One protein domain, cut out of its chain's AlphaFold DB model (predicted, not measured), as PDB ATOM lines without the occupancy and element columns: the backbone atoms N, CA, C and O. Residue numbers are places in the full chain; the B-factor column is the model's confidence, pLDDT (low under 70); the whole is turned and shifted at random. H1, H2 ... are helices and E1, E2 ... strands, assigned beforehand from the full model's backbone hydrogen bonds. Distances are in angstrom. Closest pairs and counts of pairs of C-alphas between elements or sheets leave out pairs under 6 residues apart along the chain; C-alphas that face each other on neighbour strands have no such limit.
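Overview. This is residues 21 to 98 and 109 to 115 of the 238 residues of an uncharacterized protein of Anabaena cylindrica (strain ATCC 27899 / PCC 7122) (UniProt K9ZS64). A twisted sheet of four short strands makes a wall; the longest helix, H2, runs along it over the edge strand E1, and the small helix H1 is on the same face, while the opposite face is free of named helices. H3 and H5 form a small pair past the end of the sheet where E1 begins, and H4 only grazes the sheet near the end of E4. The printed part has 85 residues, with five named helices and four named strands in the order E1 H1 H2 H3 E2 E3 E4 H4 H5. The sheet runs E1 E2 E4 E3 and is mixed, and the class is mixed, helices and strands. The whole is compact, with a radius of gyration of the C-alphas of 12.7 A and spans of 32 by 29 by 17 A.

Along the chain. E1 is residues 25 to 28, 9.8 A long, beginning at C-alpha 25 (-19.663, -31.252, 23.566). H1 is residues 30 to 33, 5.5 A. H2, residues 38 to 48, is 15.4 A long, from C-alpha 38 at (-27.853, -37.560, 29.991). H3 is residues 51 to 54, 5.8 A. E2, residues 59 to 63, measures 12.2 A, E3, residues 75 to 78, 9.9 A, and E4, residues 83 to 87, 12.7 A. H4 is residues 94 to 98, 6.2 A. H5, residues 109 to 115, measures 10.0 A and ends at C-alpha 115 (-18.476, -21.135, 7.827).

Arrangement. E1 and E2 are parallel at 19 degrees, with N 60 and O 26 2.7 A apart, within hydrogen-bond range. E2 and E4 are parallel at 20 degrees, with N 63 and O 86 at 2.8 A. E3 and E4 form an antiparallel hairpin at 156 degrees, with N 76 and O 85 at 2.8 A. E1, H1 H2 H3 and E2 make a strand-helix-strand unit, two parallel neighbour strands with helices between. H2 is on the sheet over E1, along the strands at 22 degrees on the local plane; the closest C-alphas, of Ser 28 and Asn 38, are 5.6 A apart. H1 and H2 only just touch, with 3 pairs of C-alphas within 8 A, the closest being Phe 30 and Asn 38 at 5.3 A. H3 and H5 are close but not clearly touching, with the C-alphas of His 53 and Val 109 closest at 5.5 A. In H2, H4 and H5 every O i to N i+4 pair is within hydrogen-bond range; H1 and H3 are too short for one.

Size, cuts and confidence. The C-alphas farthest apart, of Asn 34 and Ala 115, are 35.9 A apart. Residues 99 to 108 are not printed, and C-alphas 98 and 109 are 16.2 A apart across this cut. The link from E2 to E3 is long, 11 residues. Mean pLDDT of the printed part is 91.0, and residue 89 alone is under 70.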
ATOM      1  N   LEU A  21     -19.880 -36.200  28.209       94.50
ATOM      2  CA  LEU A  21     -18.996 -35.468  27.295       94.50
ATOM      3  C   LEU A  21     -18.758 -36.273  26.018       94.50
ATOM      4  O   LEU A  21     -18.145 -37.340  26.058       94.50
ATOM      5  N   ILE A  22     -19.176 -35.723  24.879       92.50
ATOM      6  CA  ILE A  22     -19.091 -36.373  23.565       92.50
ATOM      7  C   ILE A  22     -18.325 -35.447  22.634       92.50
ATOM      8  O   ILE A  22     -18.779 -34.352  22.342       92.50
ATOM      9  N   ASN A  23     -17.132 -35.854  22.199       87.38
ATOM     10  CA  ASN A  23     -16.273 -35.045  21.324       87.38
ATOM     11  C   ASN A  23     -16.112 -33.568  21.769       87.38
ATOM     12  O   ASN A  23     -16.087 -32.662  20.946       87.38
ATOM     13  N   GLN A  24     -15.963 -33.337  23.083       91.38
ATOM     14  CA  GLN A  24     -15.879 -32.012  23.734       91.38
ATOM     15  C   GLN A  24     -17.208 -31.249  23.879       91.38
ATOM     16  O   GLN A  24     -17.222 -30.221  24.553       91.38
ATOM     17  N   THR A  25     -18.310 -31.767  23.341       96.88
ATOM     18  CA  THR A  25     -19.663 -31.252  23.566       96.88
ATOM     19  C   THR A  25     -20.205 -31.758  24.895       96.88
ATOM     20  O   THR A  25     -20.249 -32.965  25.152       96.88
ATOM     21  N   GLU A  26     -20.622 -30.827  25.748       97.62
ATOM     22  CA  GLU A  26     -21.292 -31.136  27.009       97.62
ATOM     23  C   GLU A  26     -22.734 -31.609  26.768       97.62
ATOM     24  O   GLU A  26     -23.484 -30.917  26.089       97.62
ATOM     25  N   VAL A  27     -23.159 -32.726  27.359       97.62
ATOM     26  CA  VAL A  27     -24.567 -33.160  27.390       97.62
ATOM     27  C   VAL A  27     -25.062 -33.142  28.831       97.62
ATOM     28  O   VAL A  27     -24.518 -33.848  29.686       97.62
ATOM     29  N   SER A  28     -26.070 -32.316  29.128       96.88
ATOM     30  CA  SER A  28     -26.510 -32.131  30.515       96.88
ATOM     31  C   SER A  28     -27.992 -31.792  30.711       96.88
ATOM     32  O   SER A  28     -28.683 -31.279  29.827       96.88
ATOM     33  N   LYS A  29     -28.456 -32.044  31.946       95.12
ATOM     34  CA  LYS A  29     -29.776 -31.696  32.508       95.12
ATOM     35  C   LYS A  29     -30.985 -32.441  31.930       95.12
ATOM     36  O   LYS A  29     -32.116 -32.095  32.283       95.12
ATOM     37  N   PHE A  30     -30.804 -33.458  31.093       94.00
ATOM     38  CA  PHE A  30     -31.925 -34.181  30.492       94.00
ATOM     39  C   PHE A  30     -32.775 -34.933  31.516       94.00
ATOM     40  O   PHE A  30     -33.980 -35.059  31.300       94.00
ATOM     41  N   GLU A  31     -32.235 -35.285  32.688       93.19
ATOM     42  CA  GLU A  31     -33.011 -35.873  33.789       93.19
ATOM     43  C   GLU A  31     -34.193 -34.990  34.214       93.19
ATOM     44  O   GLU A  31     -35.212 -35.508  34.674       93.19
ATOM     45  N   LEU A  32     -34.083 -33.665  34.043       92.31
ATOM     46  CA  LEU A  32     -35.150 -32.718  34.373       92.31
ATOM     47  C   LEU A  32     -36.379 -32.877  33.464       92.31
ATOM     48  O   LEU A  32     -37.477 -32.507  33.874       92.31
ATOM     49  N   SER A  33     -36.218 -33.459  32.273       91.44
ATOM     50  CA  SER A  33     -37.331 -33.749  31.360       91.44
ATOM     51  C   SER A  33     -38.238 -34.872  31.865       91.44
ATOM     52  O   SER A  33     -39.389 -34.967  31.452       91.44
ATOM     53  N   ASN A  34     -37.734 -35.742  32.751       90.50
ATOM     54  CA  ASN A  34     -38.334 -37.033  33.114       90.50
ATOM     55  C   ASN A  34     -38.546 -38.010  31.936       90.50
ATOM     56  O   ASN A  34     -39.224 -39.025  32.112       90.50
ATOM     57  N   LEU A  35     -37.962 -37.741  30.762       88.81
ATOM     58  CA  LEU A  35     -38.114 -38.555  29.550       88.81
ATOM     59  C   LEU A  35     -36.845 -39.319  29.171       88.81
ATOM     60  O   LEU A  35     -36.950 -40.437  28.676       88.81
ATOM     61  N   ALA A  36     -35.678 -38.732  29.426       90.56
ATOM     62  CA  ALA A  36     -34.368 -39.317  29.159       90.56
ATOM     63  C   ALA A  36     -33.363 -38.852  30.224       90.56
ATOM     64  O   ALA A  36     -33.563 -37.819  30.861       90.56
ATOM     65  N   SER A  37     -32.302 -39.619  30.440       92.75
ATOM     66  CA  SER A  37     -31.111 -39.200  31.188       92.75
ATOM     67  C   SER A  37     -30.046 -38.621  30.250       92.75
ATOM     68  O   SER A  37     -30.158 -38.745  29.031       92.75
ATOM     69  N   ASN A  38     -28.997 -38.001  30.799       94.88
ATOM     70  CA  ASN A  38     -27.853 -37.560  29.991       94.88
ATOM     71  C   ASN A  38     -27.148 -38.747  29.311       94.88
ATOM     72  O   ASN A  38     -26.700 -38.600  28.179       94.88
ATOM     73  N   GLU A  39     -27.109 -39.914  29.967       93.81
ATOM     74  CA  GLU A  39     -26.581 -41.171  29.410       93.81
ATOM     75  C   GLU A  39     -27.410 -41.628  28.200       93.81
ATOM     76  O   GLU A  39     -26.850 -41.811  27.125       93.81
ATOM     77  N   ASP A  40     -28.745 -41.670  28.320       91.50
ATOM     78  CA  ASP A  40     -29.636 -42.048  27.204       91.50
ATOM     79  C   ASP A  40     -29.431 -41.141  25.972       91.50
ATOM     80  O   ASP A  40     -29.442 -41.598  24.827       91.50
ATOM     81  N   ILE A  41     -29.248 -39.835  26.199       94.56
ATOM     82  CA  ILE A  41     -28.985 -38.865  25.128       94.56
ATOM     83  C   ILE A  41     -27.594 -39.054  24.533       94.56
ATOM     84  O   ILE A  41     -27.429 -38.958  23.314       94.56
ATOM     85  N   ALA A  42     -26.597 -39.327  25.370       94.56
ATOM     86  CA  ALA A  42     -25.246 -39.557  24.901       94.56
ATOM     87  C   ALA A  42     -25.141 -40.820  24.045       94.56
ATOM     88  O   ALA A  42     -24.513 -40.773  22.985       94.56
ATOM     89  N   ASP A  43     -25.810 -41.895  24.453       91.88
ATOM     90  CA  ASP A  43     -25.887 -43.141  23.696       91.88
ATOM     91  C   ASP A  43     -26.568 -42.915  22.342       91.88
ATOM     92  O   ASP A  43     -25.997 -43.252  21.304       91.88
ATOM     93  N   TYR A  44     -27.720 -42.228  22.315       92.94
ATOM     94  CA  TYR A  44     -28.390 -41.870  21.059       92.94
ATOM     95  C   TYR A  44     -27.457 -41.135  20.086       92.94
ATOM     96  O   TYR A  44     -27.376 -41.484  18.902       92.94
ATOM     97  N   ILE A  45     -26.753 -40.114  20.584       94.38
ATOM     98  CA  ILE A  45     -25.831 -39.310  19.781       94.38
ATOM     99  C   ILE A  45     -24.686 -40.182  19.259       94.38
ATOM    100  O   ILE A  45     -24.372 -40.115  18.073       94.38
ATOM    101  N   GLN A  46     -24.072 -41.008  20.106       92.19
ATOM    102  CA  GLN A  46     -22.953 -41.868  19.708       92.19
ATOM    103  C   GLN A  46     -23.348 -42.924  18.673       92.19
ATOM    104  O   GLN A  46     -22.550 -43.234  17.788       92.19
ATOM    105  N   GLU A  47     -24.563 -43.460  18.765       90.00
ATOM    106  CA  GLU A  47     -25.060 -44.496  17.858       90.00
ATOM    107  C   GLU A  47     -25.569 -43.948  16.523       90.00
ATOM    108  O   GLU A  47     -25.551 -44.665  15.522       90.00
ATOM    109  N   THR A  48     -26.078 -42.713  16.505       88.94
ATOM    110  CA  THR A  48     -26.852 -42.200  15.362       88.94
ATOM    111  C   THR A  48     -26.194 -41.009  14.665       88.94
ATOM    112  O   THR A  48     -26.360 -40.848  13.455       88.94
ATOM    113  N   ILE A  49     -25.458 -40.169  15.395       93.81
ATOM    114  CA  ILE A  49     -24.914 -38.910  14.880       93.81
ATOM    115  C   ILE A  49     -23.411 -39.063  14.607       93.81
ATOM    116  O   ILE A  49     -22.648 -39.385  15.526       93.81
ATOM    117  N   PRO A  50     -22.938 -38.777  13.376       95.31
ATOM    118  CA  PRO A  50     -21.511 -38.714  13.097       95.31
ATOM    119  C   PRO A  50     -20.819 -37.740  14.048       95.31
ATOM    120  O   PRO A  50     -21.234 -36.595  14.205       95.31
ATOM    121  N   GLN A  51     -19.733 -38.169  14.685       92.62
ATOM    122  CA  GLN A  51     -19.079 -37.375  15.734       92.62
ATOM    123  C   GLN A  51     -18.548 -36.020  15.231       92.62
ATOM    124  O   GLN A  51     -18.469 -35.062  16.000       92.62
ATOM    125  N   SER A  52     -18.224 -35.920  13.937       95.12
ATOM    126  CA  SER A  52     -17.852 -34.666  13.271       95.12
ATOM    127  C   SER A  52     -19.000 -33.653  13.205       95.12
ATOM    128  O   SER A  52     -18.753 -32.459  13.095       95.12
ATOM    129  N   HIS A  53     -20.260 -34.080  13.310       97.12
ATOM    130  CA  HIS A  53     -21.422 -33.182  13.263       97.12
ATOM    131  C   HIS A  53     -21.614 -32.382  14.559       97.12
ATOM    132  O   HIS A  53     -22.360 -31.403  14.583       97.12
ATOM    133  N   LEU A  54     -20.892 -32.758  15.616       97.19
ATOM    134  CA  LEU A  54     -20.802 -32.005  16.865       97.19
ATOM    135  C   LEU A  54     -19.613 -31.038  16.892       97.19
ATOM    136  O   LEU A  54     -19.408 -30.360  17.896       97.19
ATOM    137  N   GLU A  55     -18.817 -30.946  15.820       95.06
ATOM    138  CA  GLU A  55     -17.737 -29.961  15.754       95.06
ATOM    139  C   GLU A  55     -18.276 -28.553  16.047       95.06
ATOM    140  O   GLU A  55     -19.360 -28.168  15.606       95.06
ATOM    141  N   ASN A  56     -17.518 -27.801  16.847       94.50
ATOM    142  CA  ASN A  56     -17.876 -26.489  17.390       94.50
ATOM    143  C   ASN A  56     -19.115 -26.445  18.299       94.50
ATOM    144  O   ASN A  56     -19.333 -25.403  18.904       94.50
ATOM    145  N   CYS A  57     -19.867 -27.534  18.494       97.31
ATOM    146  CA  CYS A  57     -20.980 -27.561  19.439       97.31
ATOM    147  C   CYS A  57     -20.443 -27.595  20.875       97.31
ATOM    148  O   CYS A  57     -19.841 -28.579  21.309       97.31
ATOM    149  N   SER A  58     -20.647 -26.513  21.627       96.50
ATOM    150  CA  SER A  58     -20.124 -26.399  22.991       96.50
ATOM    151  C   SER A  58     -20.917 -27.251  23.981       96.50
ATOM    152  O   SER A  58     -20.339 -27.876  24.872       96.50
ATOM    153  N   ALA A  59     -22.240 -27.294  23.820       97.69
ATOM    154  CA  ALA A  59     -23.130 -28.004  24.721       97.69
ATOM    155  C   ALA A  59     -24.500 -28.276  24.090       97.69
ATOM    156  O   ALA A  59     -25.024 -27.454  23.338       97.69
ATOM    157  N   ILE A  60     -25.112 -29.380  24.504       97.81
ATOM    158  CA  ILE A  60     -26.500 -29.768  24.276       97.81
ATOM    159  C   ILE A  60     -27.134 -29.921  25.657       97.81
ATOM    160  O   ILE A  60     -26.751 -30.793  26.438       97.81
ATOM    161  N   ARG A  61     -28.093 -29.061  25.991       96.38
ATOM    162  CA  ARG A  61     -28.704 -29.057  27.325       96.38
ATOM    163  C   ARG A  61     -30.213 -29.033  27.271       96.38
ATOM    164  O   ARG A  61     -30.800 -28.405  26.392       96.38
ATOM    165  N   TYR A  62     -30.828 -29.635  28.274       95.69
ATOM    166  CA  TYR A  62     -32.250 -29.467  28.529       95.69
ATOM    167  C   TYR A  62     -32.503 -28.331  29.527       95.69
ATOM    168  O   TYR A  62     -31.819 -28.203  30.546       95.69
ATOM    169  N   GLU A  63     -33.516 -27.518  29.255       93.25
ATOM    170  CA  GLU A  63     -33.980 -26.448  30.129       93.25
ATOM    171  C   GLU A  63     -35.505 -26.576  30.327       93.25
ATOM    172  O   GLU A  63     -36.275 -26.475  29.368       93.25
ATOM    173  N   PRO A  64     -35.988 -26.787  31.567       89.56
ATOM    174  CA  PRO A  64     -37.414 -27.026  31.817       89.56
ATOM    175  C   PRO A  64     -38.273 -25.776  31.590       89.56
ATOM    176  O   PRO A  64     -39.472 -25.876  31.340       89.56
ATOM    177  N   VAL A  65     -37.667 -24.588  31.678       87.38
ATOM    178  CA  VAL A  65     -38.351 -23.311  31.473       87.38
ATOM    179  C   VAL A  65     -38.259 -22.938  29.994       87.38
ATOM    180  O   VAL A  65     -37.140 -22.810  29.505       87.38
ATOM    181  N   PRO A  66     -39.385 -22.737  29.283       83.31
ATOM    182  CA  PRO A  66     -39.368 -22.296  27.892       83.31
ATOM    183  C   PRO A  66     -38.610 -20.982  27.692       83.31
ATOM    184  O   PRO A  66     -38.550 -20.141  28.591       83.31
ATOM    185  N   ASN A  67     -38.088 -20.776  26.484       82.12
ATOM    186  CA  ASN A  67     -37.442 -19.522  26.113       82.12
ATOM    187  C   ASN A  67     -38.433 -18.342  26.219       82.12
ATOM    188  O   ASN A  67     -39.539 -18.404  25.684       82.12
ATOM    189  N   GLU A  68     -38.045 -17.250  26.887       84.06
ATOM    190  CA  GLU A  68     -38.934 -16.095  27.108       84.06
ATOM    191  C   GLU A  68     -39.326 -15.373  25.810       84.06
ATOM    192  O   GLU A  68     -40.442 -14.862  25.697       84.06
ATOM    193  N   LEU A  69     -38.415 -15.319  24.834       79.44
ATOM    194  CA  LEU A  69     -38.645 -14.664  23.544       79.44
ATOM    195  C   LEU A  69     -39.445 -15.560  22.598       79.44
ATOM    196  O   LEU A  69     -40.219 -15.061  21.780       79.44
ATOM    197  N   TYR A  70     -39.288 -16.876  22.742       77.50
ATOM    198  CA  TYR A  70     -39.893 -17.879  21.875       77.50
ATOM    199  C   TYR A  70     -40.562 -18.988  22.696       77.50
ATOM    200  O   TYR A  70     -40.125 -20.138  22.674       77.50
ATOM    201  N   PRO A  71     -41.659 -18.675  23.406       77.56
ATOM    202  CA  PRO A  71     -42.273 -19.580  24.383       77.56
ATOM    203  C   PRO A  71     -42.897 -20.843  23.774       77.56
ATOM    204  O   PRO A  71     -43.327 -21.731  24.505       77.56
ATOM    205  N   HIS A  72     -42.987 -20.909  22.445       80.69
ATOM    206  CA  HIS A  72     -43.512 -22.054  21.704       80.69
ATOM    207  C   HIS A  72     -42.421 -22.914  21.064       80.69
ATOM    208  O   HIS A  72     -42.747 -23.972  20.536       80.69
ATOM    209  N   ALA A  73     -41.159 -22.474  21.098       83.38
ATOM    210  CA  ALA A  73     -40.057 -23.248  20.555       83.38
ATOM    211  C   ALA A  73     -39.674 -24.379  21.515       83.38
ATOM    212  O   ALA A  73     -39.535 -24.155  22.721       83.38
ATOM    213  N   LYS A  74     -39.492 -25.585  20.974       89.50
ATOM    214  CA  LYS A  74     -39.023 -26.756  21.736       89.50
ATOM    215  C   LYS A  74     -37.507 -26.912  21.700       89.50
ATOM    216  O   LYS A  74     -36.947 -27.604  22.545       89.50
ATOM    217  N   GLY A  75     -36.845 -26.257  20.752       91.88
ATOM    218  CA  GLY A  75     -35.403 -26.294  20.566       91.88
ATOM    219  C   GLY A  75     -34.855 -24.945  20.114       91.88
ATOM    220  O   GLY A  75     -35.586 -24.090  19.600       91.88
ATOM    221  N   SER A  76     -33.569 -24.731  20.369       92.44
ATOM    222  CA  SER A  76     -32.796 -23.668  19.737       92.44
ATOM    223  C   SER A  76     -31.337 -24.061  19.566       92.44
ATOM    224  O   SER A  76     -30.741 -24.683  20.450       92.44
ATOM    225  N   PHE A  77     -30.755 -23.623  18.457       94.06
ATOM    226  CA  PHE A  77     -29.321 -23.532  18.254       94.06
ATOM    227  C   PHE A  77     -28.886 -22.066  18.371       94.06
ATOM    228  O   PHE A  77     -29.317 -21.207  17.611       94.06
ATOM    229  N   GLU A  78     -28.026 -21.775  19.344       91.25
ATOM    230  CA  GLU A  78     -27.514 -20.437  19.633       91.25
ATOM    231  C   GLU A  78     -26.175 -20.223  18.920       91.25
ATOM    232  O   GLU A  78     -25.141 -20.712  19.389       91.25
ATOM    233  N   ARG A  79     -26.173 -19.473  17.812       88.44
ATOM    234  CA  ARG A  79     -24.995 -19.310  16.932       88.44
ATOM    235  C   ARG A  79     -23.763 -18.747  17.635       88.44
ATOM    236  O   ARG A  79     -22.666 -19.257  17.450       88.44
ATOM    237  N   ASP A  80     -23.935 -17.734  18.485       87.81
ATOM    238  CA  ASP A  80     -22.809 -17.051  19.146       87.81
ATOM    239  C   ASP A  80     -22.028 -17.972  20.096       87.81
ATOM    240  O   ASP A  80     -20.826 -17.800  20.310       87.81
ATOM    241  N   THR A  81     -22.718 -18.944  20.693       90.31
ATOM    242  CA  THR A  81     -22.142 -19.879  21.669       90.31
ATOM    243  C   THR A  81     -22.036 -21.307  21.144       90.31
ATOM    244  O   THR A  81     -21.527 -22.171  21.859       90.31
ATOM    245  N   HIS A  82     -22.534 -21.563  19.931       91.69
ATOM    246  CA  HIS A  82     -22.735 -22.891  19.351       91.69
ATOM    247  C   HIS A  82     -23.357 -23.877  20.345       91.69
ATOM    248  O   HIS A  82     -22.844 -24.969  20.596       91.69
ATOM    249  N   GLN A  83     -24.439 -23.443  20.979       95.75
ATOM    250  CA  GLN A  83     -25.096 -24.208  22.024       95.75
ATOM    251  C   GLN A  83     -26.486 -24.628  21.580       95.75
ATOM    252  O   GLN A  83     -27.254 -23.803  21.101       95.75
ATOM    253  N   ILE A  84     -26.829 -25.887  21.822       96.62
ATOM    254  CA  ILE A  84     -28.168 -26.416  21.612       96.62
ATOM    255  C   ILE A  84     -28.910 -26.439  22.948       96.62
ATOM    256  O   ILE A  84     -28.419 -26.976  23.947       96.62
ATOM    257  N   CYS A  85     -30.100 -25.850  22.969       95.12
ATOM    258  CA  CYS A  85     -31.003 -25.868  24.112       95.12
ATOM    259  C   CYS A  85     -32.314 -26.547  23.726       95.12
ATOM    260  O   CYS A  85     -32.952 -26.158  22.752       95.12
ATOM    261  N   ILE A  86     -32.730 -27.531  24.515       94.69
ATOM    262  CA  ILE A  86     -34.011 -28.223  24.377       94.69
ATOM    263  C   ILE A  86     -34.920 -27.756  25.505       94.69
ATOM    264  O   ILE A  86     -34.579 -27.889  26.680       94.69
ATOM    265  N   TRP A  87     -36.061 -27.176  25.151       90.50
ATOM    266  CA  TRP A  87     -36.912 -26.418  26.057       90.50
ATOM    267  C   TRP A  87     -38.213 -27.152  26.387       90.50
ATOM    268  O   TRP A  87     -38.927 -27.624  25.504       90.50
ATOM    269  N   GLY A  88     -38.595 -27.105  27.662       78.06
ATOM    270  CA  GLY A  88     -39.996 -27.195  28.073       78.06
ATOM    271  C   GLY A  88     -40.485 -28.552  28.577       78.06
ATOM    272  O   GLY A  88     -39.890 -29.604  28.367       78.06
ATOM    273  N   GLU A  89     -41.630 -28.509  29.259       67.94
ATOM    274  CA  GLU A  89     -42.251 -29.638  29.973       67.94
ATOM    275  C   GLU A  89     -43.207 -30.485  29.100       67.94
ATOM    276  O   GLU A  89     -43.849 -31.406  29.600       67.94
ATOM    277  N   GLN A  90     -43.364 -30.159  27.811       70.19
ATOM    278  CA  GLN A  90     -44.479 -30.629  26.964       70.19
ATOM    279  C   GLN A  90     -44.026 -31.471  25.766       70.19
ATOM    280  O   GLN A  90     -44.530 -31.321  24.649       70.19
ATOM    281  N   PHE A  91     -43.064 -32.353  25.997       83.19
ATOM    282  CA  PHE A  91     -42.740 -33.395  25.035       83.19
ATOM    283  C   PHE A  91     -43.737 -34.554  25.180       83.19
ATOM    284  O   PHE A  91     -43.986 -35.036  26.286       83.19
ATOM    285  N   ALA A  92     -44.308 -35.018  24.070       82.94
ATOM    286  CA  ALA A  92     -45.212 -36.163  24.012       82.94
ATOM    287  C   ALA A  92     -44.515 -37.472  24.426       82.94
ATOM    288  O   ALA A  92     -45.166 -38.413  24.881       82.94
ATOM    289  N   GLY A  93     -43.189 -37.524  24.287       85.44
ATOM    290  CA  GLY A  93     -42.347 -38.643  24.685       85.44
ATOM    291  C   GLY A  93     -40.872 -38.397  24.355       85.44
ATOM    292  O   GLY A  93     -40.540 -37.373  23.750       85.44
ATOM    293  N   PRO A  94     -39.977 -39.336  24.713       85.06
ATOM    294  CA  PRO A  94     -38.544 -39.227  24.423       85.06
ATOM    295  C   PRO A  94     -38.245 -39.108  22.921       85.06
ATOM    296  O   PRO A  94     -37.253 -38.501  22.544       85.06
ATOM    297  N   GLN A  95     -39.131 -39.620  22.066       82.69
ATOM    298  CA  GLN A  95     -39.069 -39.500  20.608       82.69
ATOM    299  C   GLN A  95     -39.138 -38.054  20.110       82.69
ATOM    300  O   GLN A  95     -38.378 -37.661  19.234       82.69
ATOM    301  N   GLU A  96     -40.056 -37.257  20.662       84.69
ATOM    302  CA  GLU A  96     -40.188 -35.842  20.298       84.69
ATOM    303  C   GLU A  96     -38.986 -35.037  20.785       84.69
ATOM    304  O   GLU A  96     -38.495 -34.147  20.091       84.69
ATOM    305  N   LEU A  97     -38.470 -35.404  21.957       90.50
ATOM    306  CA  LEU A  97     -37.274 -34.802  22.527       90.50
ATOM    307  C   LEU A  97     -36.047 -35.068  21.648       90.50
ATOM    308  O   LEU A  97     -35.342 -34.122  21.297       90.50
ATOM    309  N   THR A  98     -35.800 -36.319  21.246       90.50
ATOM    310  CA  THR A  98     -34.650 -36.636  20.389       90.50
ATOM    311  C   THR A  98     -34.823 -36.129  18.962       90.50
ATOM    312  O   THR A  98     -33.842 -35.681  18.381       90.50
ATOM    313  N   VAL A 109     -24.649 -28.270  12.231       98.25
ATOM    314  CA  VAL A 109     -23.980 -28.795  11.031       98.25
ATOM    315  C   VAL A 109     -24.050 -27.787   9.887       98.25
ATOM    316  O   VAL A 109     -23.036 -27.523   9.238       98.25
ATOM    317  N   HIS A 110     -25.219 -27.190   9.654       97.94
ATOM    318  CA  HIS A 110     -25.386 -26.205   8.595       97.94
ATOM    319  C   HIS A 110     -24.524 -24.961   8.828       97.94
ATOM    320  O   HIS A 110     -23.865 -24.499   7.897       97.94
ATOM    321  N   GLU A 111     -24.467 -24.454  10.061       96.69
ATOM    322  CA  GLU A 111     -23.628 -23.305  10.417       96.69
ATOM    323  C   GLU A 111     -22.143 -23.597  10.150       96.69
ATOM    324  O   GLU A 111     -21.442 -22.787   9.539       96.69
ATOM    325  N   ASN A 112     -21.671 -24.799  10.492       96.56
ATOM    326  CA  ASN A 112     -20.315 -25.234  10.153       96.56
ATOM    327  C   ASN A 112     -20.089 -25.304   8.632       96.56
ATOM    328  O   ASN A 112     -19.056 -24.848   8.136       96.56
ATOM    329  N   ILE A 113     -21.044 -25.835   7.865       97.50
ATOM    330  CA  ILE A 113     -20.952 -25.869   6.396       97.50
ATOM    331  C   ILE A 113     -20.882 -24.448   5.826       97.50
ATOM    332  O   ILE A 113     -20.060 -24.192   4.948       97.50
ATOM    333  N   ILE A 114     -21.683 -23.511   6.334       96.31
ATOM    334  CA  ILE A 114     -21.655 -22.103   5.917       96.31
ATOM    335  C   ILE A 114     -20.289 -21.477   6.207       96.31
ATOM    336  O   ILE A 114     -19.725 -20.807   5.338       96.31
ATOM    337  N   ALA A 115     -19.743 -21.715   7.400       95.31
ATOM    338  CA  ALA A 115     -18.476 -21.135   7.827       95.31
ATOM    339  C   ALA A 115     -17.268 -21.687   7.051       95.31
ATOM    340  O   ALA A 115     -16.362 -20.928   6.696       95.31
TER     341      ALA A 115